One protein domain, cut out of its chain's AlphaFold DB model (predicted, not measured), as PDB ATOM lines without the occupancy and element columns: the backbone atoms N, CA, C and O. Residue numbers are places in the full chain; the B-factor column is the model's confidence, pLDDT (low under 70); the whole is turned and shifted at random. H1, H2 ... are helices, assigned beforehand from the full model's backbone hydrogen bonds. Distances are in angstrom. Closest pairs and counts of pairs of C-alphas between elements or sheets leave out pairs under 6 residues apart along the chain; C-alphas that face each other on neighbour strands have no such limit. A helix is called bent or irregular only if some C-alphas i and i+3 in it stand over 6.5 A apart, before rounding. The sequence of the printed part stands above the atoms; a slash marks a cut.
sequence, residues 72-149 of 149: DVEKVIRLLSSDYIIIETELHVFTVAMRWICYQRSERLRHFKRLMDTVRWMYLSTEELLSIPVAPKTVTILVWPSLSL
ATOM      1  N   ASP A  72     152.098  84.325 -37.275       92.31
ATOM      2  CA  ASP A  72     152.754  83.172 -36.677       92.31
ATOM      3  C   ASP A  72     154.275  83.210 -36.885       92.31
ATOM      4  O   ASP A  72     154.813  83.878 -37.774       92.31
ATOM      5  N   VAL A  73     154.984  82.449 -36.051       93.94
ATOM      6  CA  VAL A  73     156.448  82.419 -36.052       93.94
ATOM      7  C   VAL A  73     157.035  81.958 -37.388       93.94
ATOM      8  O   VAL A  73     158.088  82.454 -37.779       93.94
ATOM      9  N   GLU A  74     156.382  81.041 -38.108       94.50
ATOM     10  CA  GLU A  74     156.921  80.512 -39.363       94.50
ATOM     11  C   GLU A  74     156.850  81.569 -40.463       94.50
ATOM     12  O   GLU A  74     157.814  81.737 -41.209       94.50
ATOM     13  N   LYS A  75     155.756  82.338 -40.534       91.94
ATOM     14  CA  LYS A  75     155.651  83.480 -41.455       91.94
ATOM     15  C   LYS A  75     156.672  84.563 -41.144       91.94
ATOM     16  O   LYS A  75     157.304  85.079 -42.065       91.94
ATOM     17  N   VAL A  76     156.874  84.879 -39.865       94.38
ATOM     18  CA  VAL A  76     157.878  85.870 -39.458       94.38
ATOM     19  C   VAL A  76     159.281  85.403 -39.822       94.38
ATOM     20  O   VAL A  76     160.011  86.159 -40.451       94.38
ATOM     21  N   ILE A  77     159.648  84.158 -39.514       94.81
ATOM     22  CA  ILE A  77     160.960  83.608 -39.881       94.81
ATOM     23  C   ILE A  77     161.155  83.654 -41.397       94.81
ATOM     24  O   ILE A  77     162.181  84.144 -41.853       94.81
ATOM     25  N   ARG A  78     160.167  83.222 -42.192       93.19
ATOM     26  CA  ARG A  78     160.253  83.285 -43.663       93.19
ATOM     27  C   ARG A  78     160.486  84.706 -44.172       93.19
ATOM     28  O   ARG A  78     161.285  84.889 -45.087       93.19
ATOM     29  N   LEU A  79     159.811  85.695 -43.584       93.06
ATOM     30  CA  LEU A  79     159.993  87.094 -43.956       93.06
ATOM     31  C   LEU A  79     161.389  87.602 -43.571       93.06
ATOM     32  O   LEU A  79     162.052  88.217 -44.398       93.06
ATOM     33  N   LEU A  80     161.842  87.346 -42.342       93.88
ATOM     34  CA  LEU A  80     163.128  87.847 -41.841       93.88
ATOM     35  C   LEU A  80     164.334  87.147 -42.482       93.88
ATOM     36  O   LEU A  80     165.367  87.775 -42.680       93.88
ATOM     37  N   SER A  81     164.198  85.873 -42.851       93.62
ATOM     38  CA  SER A  81     165.221  85.116 -43.584       93.62
ATOM     39  C   SER A  81     165.279  85.449 -45.077       93.62
ATOM     40  O   SER A  81     166.160  84.953 -45.771       93.62
ATOM     41  N   SER A  82     164.343  86.241 -45.603       92.12
ATOM     42  CA  SER A  82     164.309  86.585 -47.024       92.12
ATOM     43  C   SER A  82     165.475  87.507 -47.386       92.12
ATOM     44  O   SER A  82     165.667  88.543 -46.757       92.12
ATOM     45  N   ASP A  83     166.219  87.178 -48.443       88.75
ATOM     46  CA  ASP A  83     167.265  88.054 -49.002       88.75
ATOM     47  C   ASP A  83     166.685  89.210 -49.840       88.75
ATOM     48  O   ASP A  83     167.398  90.123 -50.241       88.75
ATOM     49  N   TYR A  84     165.379  89.179 -50.122       90.00
ATOM     50  CA  TYR A  84     164.703  90.163 -50.973       90.00
ATOM     51  C   TYR A  84     164.089  91.343 -50.209       90.00
ATOM     52  O   TYR A  84     163.476  92.206 -50.840       90.00
ATOM     53  N   ILE A  85     164.190  91.378 -48.874       92.69
ATOM     54  CA  ILE A  85     163.705  92.523 -48.090       92.69
ATOM     55  C   ILE A  85     164.633  93.721 -48.287       92.69
ATOM     56  O   ILE A  85     165.852  93.576 -48.310       92.69
ATOM     57  N   ILE A  86     164.052  94.910 -48.423       91.12
ATOM     58  CA  ILE A  86     164.818  96.146 -48.565       91.12
ATOM     59  C   ILE A  86     165.022  96.737 -47.171       91.12
ATOM     60  O   ILE A  86     164.073  97.173 -46.518       91.12
ATOM     61  N   ILE A  87     166.273  96.726 -46.716       91.06
ATOM     62  CA  ILE A  87     166.709  97.260 -45.425       91.06
ATOM     63  C   ILE A  87     167.973  98.099 -45.616       91.06
ATOM     64  O   ILE A  87     168.798  97.801 -46.474       91.06
ATOM     65  N   GLU A  88     168.125  99.140 -44.803       88.69
ATOM     66  CA  GLU A  88     169.364  99.931 -44.738       88.69
ATOM     67  C   GLU A  88     170.449  99.206 -43.931       88.69
ATOM     68  O   GLU A  88     171.628  99.283 -44.257       88.69
ATOM     69  N   THR A  89     170.034  98.475 -42.892       90.56
ATOM     70  CA  THR A  89     170.908  97.728 -41.986       90.56
ATOM     71  C   THR A  89     170.218  96.468 -41.466       90.56
ATOM     72  O   THR A  89     169.000  96.452 -41.247       90.56
ATOM     73  N   GLU A  90     171.003  95.424 -41.194       91.62
ATOM     74  CA  GLU A  90     170.561  94.217 -40.483       91.62
ATOM     75  C   GLU A  90     170.055  94.511 -39.061       91.62
ATOM     76  O   GLU A  90     169.289  93.723 -38.499       91.62
ATOM     77  N   LEU A  91     170.382  95.677 -38.488       89.88
ATOM     78  CA  LEU A  91     169.852  96.085 -37.186       89.88
ATOM     79  C   LEU A  91     168.321  96.213 -37.230       89.88
ATOM     80  O   LEU A  91     167.641  95.961 -36.230       89.88
ATOM     81  N   HIS A  92     167.749  96.531 -38.397       90.88
ATOM     82  CA  HIS A  92     166.302  96.531 -38.589       90.88
ATOM     83  C   HIS A  92     165.703  95.130 -38.444       90.88
ATOM     84  O   HIS A  92     164.671  94.990 -37.789       90.88
ATOM     85  N   VAL A  93     166.348  94.089 -38.979       92.69
ATOM     86  CA  VAL A  93     165.877  92.696 -38.862       92.69
ATOM     87  C   VAL A  93     165.861  92.273 -37.395       92.69
ATOM     88  O   VAL A  93     164.849  91.765 -36.908       92.69
ATOM     89  N   PHE A  94     166.934  92.580 -36.659       91.81
ATOM     90  CA  PHE A  94     167.003  92.354 -35.216       91.81
ATOM     91  C   PHE A  94     165.887  93.093 -34.461       91.81
ATOM     92  O   PHE A  94     165.164  92.495 -33.661       91.81
ATOM     93  N   THR A  95     165.701  94.385 -34.744       90.62
ATOM     94  CA  THR A  95     164.695  95.227 -34.080       90.62
ATOM     95  C   THR A  95     163.279  94.704 -34.324       90.62
ATOM     96  O   THR A  95     162.472  94.626 -33.396       90.62
ATOM     97  N   VAL A  96     162.974  94.295 -35.557       92.75
ATOM     98  CA  VAL A  96     161.679  93.712 -35.925       92.75
ATOM     99  C   VAL A  96     161.453  92.374 -35.219       92.75
ATOM    100  O   VAL A  96     160.377  92.164 -34.652       92.75
ATOM    101  N   ALA A  97     162.459  91.494 -35.191       93.31
ATOM    102  CA  ALA A  97     162.387  90.226 -34.470       93.31
ATOM    103  C   ALA A  97     162.093  90.448 -32.979       93.31
ATOM    104  O   ALA A  97     161.173  89.845 -32.417       93.31
ATOM    105  N   MET A  98     162.825  91.367 -32.346       90.75
ATOM    106  CA  MET A  98     162.633  91.718 -30.940       90.75
ATOM    107  C   MET A  98     161.257  92.316 -30.678       90.75
ATOM    108  O   MET A  98     160.600  91.931 -29.713       90.75
ATOM    109  N   ARG A  99     160.774  93.196 -31.556       91.19
ATOM    110  CA  ARG A  99     159.428  93.765 -31.460       91.19
ATOM    111  C   ARG A  99     158.350  92.678 -31.493       91.19
ATOM    112  O   ARG A  99     157.441  92.703 -30.663       91.19
ATOM    113  N   TRP A 100     158.460  91.715 -32.408       94.56
ATOM    114  CA  TRP A 100     157.510  90.606 -32.500       94.56
ATOM    115  C   TRP A 100     157.534  89.716 -31.249       94.56
ATOM    116  O   TRP A 100     156.471  89.321 -30.764       94.56
ATOM    117  N   ILE A 101     158.718  89.445 -30.681       91.12
ATOM    118  CA  ILE A 101     158.853  88.693 -29.423       91.12
ATOM    119  C   ILE A 101     158.230  89.467 -28.261       91.12
ATOM    120  O   ILE A 101     157.452  88.900 -27.496       91.12
ATOM    121  N   CYS A 102     158.555  90.754 -28.122       89.56
ATOM    122  CA  CYS A 102     158.112  91.584 -27.005       89.56
ATOM    123  C   CYS A 102     156.588  91.757 -26.951       89.56
ATOM    124  O   CYS A 102     156.054  91.908 -25.855       89.56
ATOM    125  N   TYR A 103     155.889  91.668 -28.088       91.00
ATOM    126  CA  TYR A 103     154.427  91.763 -28.140       91.00
ATOM    127  C   TYR A 103     153.707  90.688 -27.300       91.00
ATOM    128  O   TYR A 103     152.750  90.998 -26.600       91.00
ATOM    129  N   GLN A 104     154.190  89.438 -27.305       90.38
ATOM    130  CA  GLN A 104     153.687  88.349 -26.445       90.38
ATOM    131  C   GLN A 104     154.865  87.586 -25.842       90.38
ATOM    132  O   GLN A 104     155.118  86.412 -26.128       90.38
ATOM    133  N   ARG A 105     155.632  88.296 -25.014       87.31
ATOM    134  CA  ARG A 105     156.928  87.837 -24.512       87.31
ATOM    135  C   ARG A 105     156.886  86.464 -23.841       87.31
ATOM    136  O   ARG A 105     157.770  85.653 -24.098       87.31
ATOM    137  N   SER A 106     155.888  86.202 -23.000       87.94
ATOM    138  CA  SER A 106     155.742  84.936 -22.264       87.94
ATOM    139  C   SER A 106     155.712  83.716 -23.188       87.94
ATOM    140  O   SER A 106     156.335  82.701 -22.887       87.94
ATOM    141  N   GLU A 107     155.041  83.827 -24.332       91.25
ATOM    142  CA  GLU A 107     154.850  82.721 -25.273       91.25
ATOM    143  C   GLU A 107     155.916  82.692 -26.370       91.25
ATOM    144  O   GLU A 107     156.331  81.622 -26.818       91.25
ATOM    145  N   ARG A 108     156.387  83.867 -26.802       92.44
ATOM    146  CA  ARG A 108     157.255  84.011 -27.978       92.44
ATOM    147  C   ARG A 108     158.740  83.922 -27.666       92.44
ATOM    148  O   ARG A 108     159.519  83.621 -28.567       92.44
ATOM    149  N   LEU A 109     159.149  84.094 -26.405       90.56
ATOM    150  CA  LEU A 109     160.562  84.012 -26.014       90.56
ATOM    151  C   LEU A 109     161.193  82.650 -26.352       90.56
ATOM    152  O   LEU A 109     162.375  82.587 -26.679       90.56
ATOM    153  N   ARG A 110     160.404  81.566 -26.376       90.25
ATOM    154  CA  ARG A 110     160.866  80.233 -26.814       90.25
ATOM    155  C   ARG A 110     161.383  80.206 -28.260       90.25
ATOM    156  O   ARG A 110     162.175  79.339 -28.611       90.25
ATOM    157  N   HIS A 111     160.945  81.148 -29.096       93.06
ATOM    158  CA  HIS A 111     161.356  81.279 -30.493       93.06
ATOM    159  C   HIS A 111     162.555  82.215 -30.682       93.06
ATOM    160  O   HIS A 111     163.018  82.366 -31.809       93.06
ATOM    161  N   PHE A 112     163.088  82.798 -29.600       90.38
ATOM    162  CA  PHE A 112     164.187  83.762 -29.649       90.38
ATOM    163  C   PHE A 112     165.362  83.258 -30.483       90.38
ATOM    164  O   PHE A 112     165.749  83.920 -31.435       90.38
ATOM    165  N   LYS A 113     165.872  82.053 -30.192       89.81
ATOM    166  CA  LYS A 113     167.006  81.484 -30.934       89.81
ATOM    167  C   LYS A 113     166.719  81.402 -32.437       89.81
ATOM    168  O   LYS A 113     167.496  81.915 -33.227       89.81
ATOM    169  N   ARG A 114     165.560  80.847 -32.811       94.06
ATOM    170  CA  ARG A 114     165.155  80.689 -34.217       94.06
ATOM    171  C   ARG A 114     165.055  82.025 -34.955       94.06
ATOM    172  O   ARG A 114     165.360  82.076 -36.134       94.06
ATOM    173  N   LEU A 115     164.610  83.079 -34.270       92.94
ATOM    174  CA  LEU A 115     164.526  84.429 -34.833       92.94
ATOM    175  C   LEU A 115     165.897  85.113 -34.902       92.94
ATOM    176  O   LEU A 115     166.174  85.827 -35.852       92.94
ATOM    177  N   MET A 116     166.775  84.893 -33.926       92.38
ATOM    178  CA  MET A 116     168.136  85.439 -33.968       92.38
ATOM    179  C   MET A 116     168.998  84.772 -35.047       92.38
ATOM    180  O   MET A 116     169.885  85.421 -35.593       92.38
ATOM    181  N   ASP A 117     168.711  83.515 -35.396       93.19
ATOM    182  CA  ASP A 117     169.363  82.809 -36.507       93.19
ATOM    183  C   ASP A 117     169.026  83.435 -37.878       93.19
ATOM    184  O   ASP A 117     169.745  83.201 -38.848       93.19
ATOM    185  N   THR A 118     167.960  84.246 -37.982       93.56
ATOM    186  CA  THR A 118     167.619  84.957 -39.228       93.56
ATOM    187  C   THR A 118     168.366  86.279 -39.390       93.56
ATOM    188  O   THR A 118     168.372  86.831 -40.484       93.56
ATOM    189  N   VAL A 119     168.957  86.814 -38.318       92.25
ATOM    190  CA  VAL A 119     169.713  88.072 -38.354       92.25
ATOM    191  C   VAL A 119     171.108  87.785 -38.891       92.25
ATOM    192  O   VAL A 119     171.828  86.934 -38.362       92.25
ATOM    193  N   ARG A 120     171.534  88.511 -39.927       92.94
ATOM    194  CA  ARG A 120     172.866  88.312 -40.512       92.94
ATOM    195  C   ARG A 120     173.894  89.155 -39.761       92.94
ATOM    196  O   ARG A 120     174.381  90.164 -40.260       92.94
ATOM    197  N   TRP A 121     174.255  88.707 -38.558       89.12
ATOM    198  CA  TRP A 121     175.157  89.407 -37.627       89.12
ATOM    199  C   TRP A 121     176.474  89.897 -38.248       89.12
ATOM    200  O   TRP A 121     177.022  90.898 -37.804       89.12
ATOM    201  N   MET A 122     176.964  89.215 -39.288       90.56
ATOM    202  CA  MET A 122     178.187  89.575 -40.016       90.56
ATOM    203  C   MET A 122     178.092  90.902 -40.787       90.56
ATOM    204  O   MET A 122     179.127  91.465 -41.127       90.56
ATOM    205  N   TYR A 123     176.883  91.393 -41.077       90.88
ATOM    206  CA  TYR A 123     176.666  92.674 -41.761       90.88
ATOM    207  C   TYR A 123     176.352  93.828 -40.802       90.88
ATOM    208  O   TYR A 123     176.087  94.935 -41.262       90.88
ATOM    209  N   LEU A 124     176.383  93.594 -39.487       88.88
ATOM    210  CA  LEU A 124     176.266  94.665 -38.502       88.88
ATOM    211  C   LEU A 124     177.624  95.333 -38.288       88.88
ATOM    212  O   LEU A 124     178.641  94.666 -38.079       88.88
ATOM    213  N   SER A 125     177.633  96.660 -38.284       90.25
ATOM    214  CA  SER A 125     178.790  97.440 -37.859       90.25
ATOM    215  C   SER A 125     179.044  97.288 -36.354       90.25
ATOM    216  O   SER A 125     178.178  96.890 -35.571       90.25
ATOM    217  N   THR A 126     180.251  97.647 -35.914       87.62
ATOM    218  CA  THR A 126     180.606  97.639 -34.489       87.62
ATOM    219  C   THR A 126     179.724  98.573 -33.667       87.62
ATOM    220  O   THR A 126     179.367  98.232 -32.544       87.62
ATOM    221  N   GLU A 127     179.354  99.732 -34.215       88.25
ATOM    222  CA  GLU A 127     178.475 100.694 -33.543       88.25
ATOM    223  C   GLU A 127     177.071 100.116 -33.344       88.25
ATOM    224  O   GLU A 127     176.511 100.192 -32.249       88.25
ATOM    225  N   GLU A 128     176.532  99.450 -34.365       87.44
ATOM    226  CA  GLU A 128     175.225  98.800 -34.287       87.44
ATOM    227  C   GLU A 128     175.232  97.637 -33.297       87.44
ATOM    228  O   GLU A 128     174.315  97.529 -32.486       87.44
ATOM    229  N   LEU A 129     176.283  96.814 -33.281       85.38
ATOM    230  CA  LEU A 129     176.432  95.741 -32.294       85.38
ATOM    231  C   LEU A 129     176.490  96.275 -30.858       85.38
ATOM    232  O   LEU A 129     175.905  95.669 -29.962       85.38
ATOM    233  N   LEU A 130     177.162  97.406 -30.630       85.12
ATOM    234  CA  LEU A 130     177.223  98.052 -29.315       85.12
ATOM    235  C   LEU A 130     175.890  98.693 -28.906       85.12
ATOM    236  O   LEU A 130     175.614  98.806 -27.713       85.12
ATOM    237  N   SER A 131     175.060  99.088 -29.874       84.19
ATOM    238  CA  SER A 131     173.709  99.599 -29.614       84.19
ATOM    239  C   SER A 131     172.737  98.509 -29.149       84.19
ATOM    240  O   SER A 131     171.728  98.809 -28.506       84.19
ATOM    241  N   ILE A 132     173.033  97.235 -29.445       81.44
ATOM    242  CA  ILE A 132     172.198  96.110 -29.027       81.44
ATOM    243  C   ILE A 132     172.353  95.913 -27.512       81.44
ATOM    244  O   ILE A 132     173.462  95.677 -27.026       81.44
ATOM    245  N   PRO A 133     171.255  95.953 -26.735       68.75
ATOM    246  CA  PRO A 133     171.320  95.759 -25.298       68.75
ATOM    247  C   PRO A 133     171.731  94.321 -24.981       68.75
ATOM    248  O   PRO A 133     170.963  93.369 -25.135       68.75
ATOM    249  N   VAL A 134     172.963  94.165 -24.502       62.41
ATOM    250  CA  VAL A 134     173.478  92.892 -24.004       62.41
ATOM    251  C   VAL A 134     173.029  92.742 -22.554       62.41
ATOM    252  O   VAL A 134     173.438  93.512 -21.684       62.41
ATOM    253  N   ALA A 135     172.182  91.751 -22.269       52.50
ATOM    254  CA  ALA A 135     171.847  91.431 -20.885       52.50
ATOM    255  C   ALA A 135     173.130  90.993 -20.145       52.50
ATOM    256  O   ALA A 135     173.828  90.093 -20.627       52.50
ATOM    257  N   PRO A 136     173.468  91.578 -18.980       39.97
ATOM    258  CA  PRO A 136     174.562  91.071 -18.167       39.97
ATOM    259  C   PRO A 136     174.243  89.631 -17.742       39.97
ATOM    260  O   PRO A 136     173.091  89.302 -17.456       39.97
ATOM    261  N   LYS A 137     175.283  88.786 -17.717       44.62
ATOM    262  CA  LYS A 137     175.280  87.305 -17.680       44.62
ATOM    263  C   LYS A 137     174.462  86.606 -16.573       44.62
ATOM    264  O   LYS A 137     174.530  85.386 -16.478       44.62
ATOM    265  N   THR A 138     173.672  87.316 -15.775       38.69
ATOM    266  CA  THR A 138     172.947  86.731 -14.641       38.69
ATOM    267  C   THR A 138     171.462  87.080 -14.589       38.69
ATOM    268  O   THR A 138     170.709  86.308 -14.013       38.69
ATOM    269  N   VAL A 139     170.977  88.179 -15.179       40.91
ATOM    270  CA  VAL A 139     169.565  88.565 -15.006       40.91
ATOM    271  C   VAL A 139     169.033  89.269 -16.252       40.91
ATOM    272  O   VAL A 139     169.163  90.469 -16.437       40.91
ATOM    273  N   THR A 140     168.347  88.460 -17.050       43.19
ATOM    274  CA  THR A 140     167.201  88.781 -17.897       43.19
ATOM    275  C   THR A 140     167.349  89.737 -19.084       43.19
ATOM    276  O   THR A 140     167.714  90.899 -18.983       43.19
ATOM    277  N   ILE A 141     166.813  89.270 -20.213       48.56
ATOM    278  CA  ILE A 141     166.452  90.006 -21.436       48.56
ATOM    279  C   ILE A 141     165.345  91.069 -21.132       48.56
ATOM    280  O   ILE A 141     164.510  91.352 -21.984       48.56
ATOM    281  N   LEU A 142     165.198  91.537 -19.879       45.03
ATOM    282  CA  LEU A 142     164.077  92.343 -19.351       45.03
ATOM    283  C   LEU A 142     164.226  93.844 -19.580       45.03
ATOM    284  O   LEU A 142     163.276  94.572 -19.325       45.03
ATOM    285  N   VAL A 143     165.369  94.324 -20.060       49.28
ATOM    286  CA  VAL A 143     165.579  95.763 -20.242       49.28
ATOM    287  C   VAL A 143     165.544  96.095 -21.731       49.28
ATOM    288  O   VAL A 143     166.513  96.565 -22.306       49.28
ATOM    289  N   TRP A 144     164.391  95.853 -22.355       44.09
ATOM    290  CA  TRP A 144     163.960  96.665 -23.495       44.09
ATOM    291  C   TRP A 144     162.799  97.549 -23.020       44.09
ATOM    292  O   TRP A 144     161.639  97.173 -23.207       44.09
ATOM    293  N   PRO A 145     163.055  98.667 -22.316       51.88
ATOM    294  CA  PRO A 145     161.995  99.565 -21.919       51.88
ATOM    295  C   PRO A 145     161.756 100.557 -23.063       51.88
ATOM    296  O   PRO A 145     162.678 101.216 -23.530       51.88
ATOM    297  N   SER A 146     160.503 100.649 -23.508       38.56
ATOM    298  CA  SER A 146     159.873 101.940 -23.812       38.56
ATOM    299  C   SER A 146     160.717 102.979 -24.577       38.56
ATOM    300  O   SER A 146     160.814 104.124 -24.140       38.56
ATOM    301  N   LEU A 147     161.303 102.617 -25.722       36.66
ATOM    302  CA  LEU A 147     161.626 103.616 -26.742       36.66
ATOM    303  C   LEU A 147     160.366 103.821 -27.570       36.66
ATOM    304  O   LEU A 147     160.021 103.020 -28.437       36.66
ATOM    305  N   SER A 148     159.656 104.866 -27.174       38.28
ATOM    306  CA  SER A 148     158.560 105.521 -27.863       38.28
ATOM    307  C   SER A 148     158.749 105.477 -29.385       38.28
ATOM    308  O   SER A 148     159.638 106.133 -29.928       38.28
ATOM    309  N   LEU A 149     157.895 104.702 -30.054       35.59
ATOM    310  CA  LEU A 149     157.354 105.053 -31.363       35.59
ATOM    311  C   LEU A 149     155.924 105.530 -31.130       35.59
ATOM    312  O   LEU A 149     155.212 104.823 -30.381       35.59
TER     313      LEU A 149
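This is residues 72 to 149 of the 149 residues of the protein "BACK domain-containing protein" of Ramazzottius varieornatus (UniProt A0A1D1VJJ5). Three helices, H1, H2 and H3, stand side by side as a small triangle, H2 and H3 forming a helical hairpin; the short H4 lies near the beginning of H2, and a tail without named elements, residues 132 to 149, ends the chain. The printed part has 78 residues, with four named helices in the order H1, H2, H3, H4 and no named strand; the class is all helix. It is compact, with a radius of gyration of the C-alphas of 12.7 A and spans of 36 by 31 by 26 A.

H1, residues 73 to 80, and H2, residues 91 to 103, are close but not clearly touching; their closest C-alphas, of Leu 80 and Val 93, are 6.3 A apart. They run opposite ways at a shallow tilt of 18 degrees. H3, residues 105 to 116, touches H2, opposite ways at a shallow tilt of 23 degrees; the closest C-alphas, of Ile 101 and Arg 108, are 5.2 A apart. With residues 111 to 115 alone H3 touches H1, the same way at a steep tilt of 41 degrees; the closest C-alphas, of Ile 77 and Leu 115, are 6.2 A apart. H4, residues 126 to 131, is close to H2 but not clearly touching; the closest C-alphas, of Leu 91 and Glu 128, are 6.7 A apart. H4 is apart from H1 and H3. In H1, H2 and H4 every O i to N i+4 pair is within hydrogen-bond range; in H3 3 of 8 are, beside 5 of 9 O i to N i+3 pairs.

H1 begins at C-alpha 73 (156.448, 82.419, -36.052) and is 10.4 A long from first to last C-alpha. H2 measures 18.4 A, H3 14.9 A and H4 8.7 A, ending at C-alpha 131 (173.709, 99.599, -29.614). H3 is irregular: C-alphas 110 and 113 are 7.5 A apart.

The two C-alphas farthest apart, of Tyr 84 and Thr 138, are 37.4 A apart. The printed part has no cut; the link H2 to H3 is tight, the other two are short. Mean pLDDT of the printed part is 81.1, and residues 133 to 149 are under 70.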